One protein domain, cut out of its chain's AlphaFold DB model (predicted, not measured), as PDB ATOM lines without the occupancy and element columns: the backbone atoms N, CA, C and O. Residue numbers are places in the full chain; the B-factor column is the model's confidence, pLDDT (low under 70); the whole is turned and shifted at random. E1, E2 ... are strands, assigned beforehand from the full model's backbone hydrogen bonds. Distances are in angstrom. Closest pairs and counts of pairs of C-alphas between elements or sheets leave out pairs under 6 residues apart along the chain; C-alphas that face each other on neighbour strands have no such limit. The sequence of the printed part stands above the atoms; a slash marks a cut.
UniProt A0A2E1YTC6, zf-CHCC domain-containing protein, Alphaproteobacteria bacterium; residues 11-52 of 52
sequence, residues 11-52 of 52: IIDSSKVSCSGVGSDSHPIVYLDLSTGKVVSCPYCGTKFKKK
ATOM      1  N   ILE A  11       4.274  30.175  35.191       84.75
ATOM      2  CA  ILE A  11       5.680  30.100  35.583       84.75
ATOM      3  C   ILE A  11       6.331  31.457  35.325       84.75
ATOM      4  O   ILE A  11       6.318  31.951  34.199       84.75
ATOM      5  N   ILE A  12       6.884  32.056  36.373       87.75
ATOM      6  CA  ILE A  12       7.501  33.381  36.346       87.75
ATOM      7  C   ILE A  12       8.989  33.220  36.675       87.75
ATOM      8  O   ILE A  12       9.344  32.643  37.700       87.75
ATOM      9  N   ASP A  13       9.871  33.736  35.819       85.69
ATOM     10  CA  ASP A  13      11.331  33.732  36.043       85.69
ATOM     11  C   ASP A  13      11.769  34.796  37.080       85.69
ATOM     12  O   ASP A  13      12.901  34.811  37.554       85.69
ATOM     13  N   SER A  14      10.856  35.686  37.471       85.25
ATOM     14  CA  SER A  14      11.080  36.730  38.470       85.25
ATOM     15  C   SER A  14      10.574  36.324  39.855       85.25
ATOM     16  O   SER A  14       9.595  35.597  40.010       85.25
ATOM     17  N   SER A  15      11.205  36.871  40.891       85.94
ATOM     18  CA  SER A  15      10.741  36.733  42.276       85.94
ATOM     19  C   SER A  15       9.491  37.571  42.580       85.94
ATOM     20  O   SER A  15       8.977  37.502  43.689       85.94
ATOM     21  N   LYS A  16       8.995  38.371  41.629       87.88
ATOM     22  CA  LYS A  16       7.786  39.190  41.785       87.88
ATOM     23  C   LYS A  16       6.913  39.084  40.546       87.88
ATOM     24  O   LYS A  16       7.429  39.087  39.428       87.88
ATOM     25  N   VAL A  17       5.601  39.047  40.746       88.06
ATOM     26  CA  VAL A  17       4.616  39.066  39.662       88.06
ATOM     27  C   VAL A  17       3.550  40.115  39.931       88.06
ATOM     28  O   VAL A  17       3.068  40.251  41.053       88.06
ATOM     29  N   SER A  18       3.186  40.866  38.897       87.25
ATOM     30  CA  SER A  18       2.042  41.771  38.922       87.25
ATOM     31  C   SER A  18       0.852  41.079  38.275       87.25
ATOM     32  O   SER A  18       0.905  40.726  37.096       87.25
ATOM     33  N   CYS A  19      -0.220  40.892  39.034       86.25
ATOM     34  CA  CYS A  19      -1.488  40.444  38.492       86.25
ATOM     35  C   CYS A  19      -2.370  41.672  38.275       86.25
ATOM     36  O   CYS A  19      -2.825  42.299  39.232       86.25
ATOM     37  N   SER A  20      -2.565  42.028  37.011       81.94
ATOM     38  CA  SER A  20      -3.537  43.026  36.578       81.94
ATOM     39  C   SER A  20      -4.770  42.242  36.147       81.94
ATOM     40  O   SER A  20      -4.687  41.512  35.162       81.94
ATOM     41  N   GLY A  21      -5.872  42.292  36.901       68.56
ATOM     42  CA  GLY A  21      -7.078  41.541  36.549       68.56
ATOM     43  C   GLY A  21      -7.557  41.930  35.148       68.56
ATOM     44  O   GLY A  21      -7.932  43.079  34.922       68.56
ATOM     45  N   VAL A  22      -7.505  40.999  34.194       64.25
ATOM     46  CA  VAL A  22      -7.958  41.221  32.813       64.25
ATOM     47  C   VAL A  22      -9.400  40.731  32.659       64.25
ATOM     48  O   VAL A  22      -9.689  39.577  32.963       64.25
ATOM     49  N   GLY A  23     -10.305  41.588  32.175       63.47
ATOM     50  CA  GLY A  23     -11.707  41.236  31.896       63.47
ATOM     51  C   GLY A  23     -12.710  41.774  32.925       63.47
ATOM     52  O   GLY A  23     -12.506  42.835  33.498       63.47
ATOM     53  N   SER A  24     -13.822  41.063  33.134       59.81
ATOM     54  CA  SER A  24     -14.930  41.506  34.002       59.81
ATOM     55  C   SER A  24     -14.616  41.464  35.507       59.81
ATOM     56  O   SER A  24     -15.286  42.137  36.283       59.81
ATOM     57  N   ASP A  25     -13.568  40.738  35.909       61.19
ATOM     58  CA  ASP A  25     -13.045  40.648  37.283       61.19
ATOM     59  C   ASP A  25     -11.799  41.537  37.473       61.19
ATOM     60  O   ASP A  25     -10.781  41.127  38.045       61.19
ATOM     61  N   SER A  26     -11.836  42.758  36.925       65.62
ATOM     62  CA  SER A  26     -10.727  43.716  36.985       65.62
ATOM     63  C   SER A  26     -10.486  44.219  38.408       65.62
ATOM     64  O   SER A  26     -10.984  45.258  38.835       65.62
ATOM     65  N   HIS A  27      -9.666  43.475  39.143       75.75
ATOM     66  CA  HIS A  27      -9.046  43.944  40.369       75.75
ATOM     67  C   HIS A  27      -7.857  44.870  40.062       75.75
ATOM     68  O   HIS A  27      -7.209  44.730  39.015       75.75
ATOM     69  N   PRO A  28      -7.528  45.798  40.977       80.56
ATOM     70  CA  PRO A  28      -6.335  46.625  40.854       80.56
ATOM     71  C   PRO A  28      -5.071  45.766  40.750       80.56
ATOM     72  O   PRO A  28      -5.037  44.621  41.208       80.56
ATOM     73  N   ILE A  29      -4.024  46.334  40.148       84.44
ATOM     74  CA  ILE A  29      -2.736  45.658  39.998       84.44
ATOM     75  C   ILE A  29      -2.222  45.289  41.386       84.44
ATOM     76  O   ILE A  29      -1.956  46.161  42.213       84.44
ATOM     77  N   VAL A  30      -2.071  43.991  41.626       86.19
ATOM     78  CA  VAL A  30      -1.481  43.481  42.861       86.19
ATOM     79  C   VAL A  30      -0.139  42.845  42.577       86.19
ATOM     80  O   VAL A  30       0.041  42.134  41.590       86.19
ATOM     81  N   TYR A  31       0.806  43.109  43.468       87.12
ATOM     82  CA  TYR A  31       2.153  42.574  43.391       87.12
ATOM     83  C   TYR A  31       2.269  41.416  44.370       87.12
ATOM     84  O   TYR A  31       2.123  41.601  45.578       87.12
ATOM     85  N   LEU A  32       2.518  40.222  43.843       86.44
ATOM     86  CA  LEU A  32       2.737  39.026  44.640       86.44
ATOM     87  C   LEU A  32       4.226  38.689  44.659       86.44
ATOM     88  O   LEU A  32       4.905  38.740  43.628       86.44
ATOM     89  N   ASP A  33       4.723  38.348  45.844       87.94
ATOM     90  CA  ASP A  33       6.100  37.912  46.035       87.94
ATOM     91  C   ASP A  33       6.207  36.389  45.877       87.94
ATOM     92  O   ASP A  33       5.551  35.617  46.576       87.94
ATOM     93  N   LEU A  34       7.043  35.968  44.932       86.94
ATOM     94  CA  LEU A  34       7.349  34.577  44.595       86.94
ATOM     95  C   LEU A  34       8.740  34.159  45.105       86.94
ATOM     96  O   LEU A  34       9.231  33.083  44.750       86.94
ATOM     97  N   SER A  35       9.397  34.975  45.939       84.69
ATOM     98  CA  SER A  35      10.754  34.707  46.446       84.69
ATOM     99  C   SER A  35      10.817  33.428  47.280       84.69
ATOM    100  O   SER A  35      11.860  32.784  47.347       84.69
ATOM    101  N   THR A  36       9.690  33.028  47.873       80.38
ATOM    102  CA  THR A  36       9.568  31.824  48.706       80.38
ATOM    103  C   THR A  36       9.540  30.514  47.909       80.38
ATOM    104  O   THR A  36       9.537  29.444  48.515       80.38
ATOM    105  N   GLY A  37       9.490  30.564  46.567       75.12
ATOM    106  CA  GLY A  37       9.448  29.381  45.690       75.12
ATOM    107  C   GLY A  37       8.140  28.580  45.755       75.12
ATOM    108  O   GLY A  37       8.004  27.537  45.112       75.12
ATOM    109  N   LYS A  38       7.159  29.061  46.524       83.50
ATOM    110  CA  LYS A  38       5.828  28.465  46.643       83.50
ATOM    111  C   LYS A  38       4.911  28.968  45.531       83.50
ATOM    112  O   LYS A  38       5.138  30.020  44.937       83.50
ATOM    113  N   VAL A  39       3.861  28.196  45.253       87.00
ATOM    114  CA  VAL A  39       2.775  28.645  44.378       87.00
ATOM    115  C   VAL A  39       1.979  29.707  45.127       87.00
ATOM    116  O   VAL A  39       1.507  29.452  46.234       87.00
ATOM    117  N   VAL A  40       1.828  30.879  44.524       88.31
ATOM    118  CA  VAL A  40       1.045  31.982  45.073       88.31
ATOM    119  C   VAL A  40      -0.166  32.214  44.183       88.31
ATOM    120  O   VAL A  40      -0.040  32.332  42.966       88.31
ATOM    121  N   SER A  41      -1.345  32.267  44.788       86.56
ATOM    122  CA  SER A  41      -2.603  32.514  44.084       86.56
ATOM    123  C   SER A  41      -3.011  33.972  44.237       86.56
ATOM    124  O   SER A  41      -2.959  34.517  45.339       86.56
ATOM    125  N   CYS A  42      -3.461  34.596  43.152       84.81
ATOM    126  CA  CYS A  42      -4.106  35.896  43.229       84.81
ATOM    127  C   CYS A  42      -5.435  35.755  43.991       84.81
ATOM    128  O   CYS A  42      -6.266  34.940  43.584       84.81
ATOM    129  N   PRO A  43      -5.671  36.537  45.058       81.25
ATOM    130  CA  PRO A  43      -6.895  36.437  45.853       81.25
ATOM    131  C   PRO A  43      -8.150  36.925  45.114       81.25
ATOM    132  O   PRO A  43      -9.254  36.687  45.586       81.25
ATOM    133  N   TYR A  44      -7.989  37.594  43.971       82.81
ATOM    134  CA  TYR A  44      -9.092  38.162  43.198       82.81
ATOM    135  C   TYR A  44      -9.515  37.249  42.048       82.81
ATOM    136  O   TYR A  44     -10.626  36.742  42.027       82.81
ATOM    137  N   CYS A  45      -8.610  36.999  41.100       80.62
ATOM    138  CA  CYS A  45      -8.903  36.190  39.916       80.62
ATOM    139  C   CYS A  45      -8.577  34.698  40.096       80.62
ATOM    140  O   CYS A  45      -8.736  33.918  39.164       80.62
ATOM    141  N   GLY A  46      -8.038  34.291  41.252       79.69
ATOM    142  CA  GLY A  46      -7.651  32.901  41.517       79.69
ATOM    143  C   GLY A  46      -6.448  32.403  40.707       79.69
ATOM    144  O   GLY A  46      -6.058  31.243  40.840       79.69
ATOM    145  N   THR A  47      -5.830  33.263  39.885       84.38
ATOM    146  CA  THR A  47      -4.695  32.891  39.032       84.38
ATOM    147  C   THR A  47      -3.508  32.454  39.881       84.38
ATOM    148  O   THR A  47      -3.070  33.182  40.771       84.38
ATOM    149  N   LYS A  48      -2.958  31.273  39.588       87.56
ATOM    150  CA  LYS A  48      -1.795  30.717  40.285       87.56
ATOM    151  C   LYS A  48      -0.509  31.115  39.574       87.56
ATOM    152  O   LYS A  48      -0.397  30.982  38.355       87.56
ATOM    153  N   PHE A  49       0.476  31.531  40.351       88.31
ATOM    154  CA  PHE A  49       1.811  31.894  39.902       88.31
ATOM    155  C   PHE A  49       2.840  31.064  40.654       88.31
ATOM    156  O   PHE A  49       2.693  30.814  41.851       88.31
ATOM    157  N   LYS A  50       3.892  30.632  39.970       87.31
ATOM    158  CA  LYS A  50       4.997  29.901  40.582       87.31
ATOM    159  C   LYS A  50       6.303  30.412  40.005       87.31
ATOM    160  O   LYS A  50       6.400  30.636  38.802       87.31
ATOM    161  N   LYS A  51       7.306  30.570  40.861       86.75
ATOM    162  CA  LYS A  51       8.666  30.818  40.396       86.75
ATOM    163  C   LYS A  51       9.187  29.596  39.632       86.75
ATOM    164  O   LYS A  51       8.903  28.467  40.044       86.75
ATOM    165  N   LYS A  52       9.879  29.835  38.520       80.19
ATOM    166  CA  LYS A  52      10.557  28.785  37.753       80.19
ATOM    167  C   LYS A  52      11.608  28.056  38.582       80.19
ATOM    168  O   LYS A  52      12.279  28.729  39.398       80.19
TER     169      LYS A  52
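AT A GLANCE: This is residues 11 to 52 of the 52 residues of the protein "zf-CHCC domain-containing protein" of Alphaproteobacteria bacterium (UniProt A0A2E1YTC6). A small rod with little regular structure: the hairpin of E1 and E2 makes one side, and the chain then folds back so that E3 runs along the other side, between the short stretches 11 to 12 and 40 to 41. The loop round Ser 24 makes one end of the rod. The printed part has 42 residues, with three named strands in the order E1, E2, E3 and no named helix; it is all strand, with only 12 residues in named elements. It is compact, with a radius of gyration of the C-alphas of 10.0 A and spans of 29 by 14 by 13 A.

IN THESE COORDINATES: E1, residues 16 to 19, begins at C-alpha 16 (7.786, 39.190, 41.785) and is 9.9 A long. E2, residues 30 to 33, is 9.9 A long. E3, residues 48 to 51, is 10.5 A long and ends at C-alpha 51 (8.666, 30.818, 40.396).

HOW THE PARTS SIT: E1 and E2 are antiparallel at 153 degrees; N 17 and O 32, 3.0 A apart, are within hydrogen-bond range. E3 pairs with no named strand; residues 11 to 12 pair with its residues 50 to 51, parallel, and residues 40 to 41 with 48 to 49, antiparallel. The closest C-alphas of E1 and E3, Val 17 and Phe 49, are 7.7 A apart. E2 and E3 are apart.

THE WHOLE: The farthest C-alphas, Ser 24 and Thr 36, are 30.2 A apart. The printed part has no cut; the link E2 to E3 is long, 14 residues. Residues 21 to 26 have pLDDT under 70.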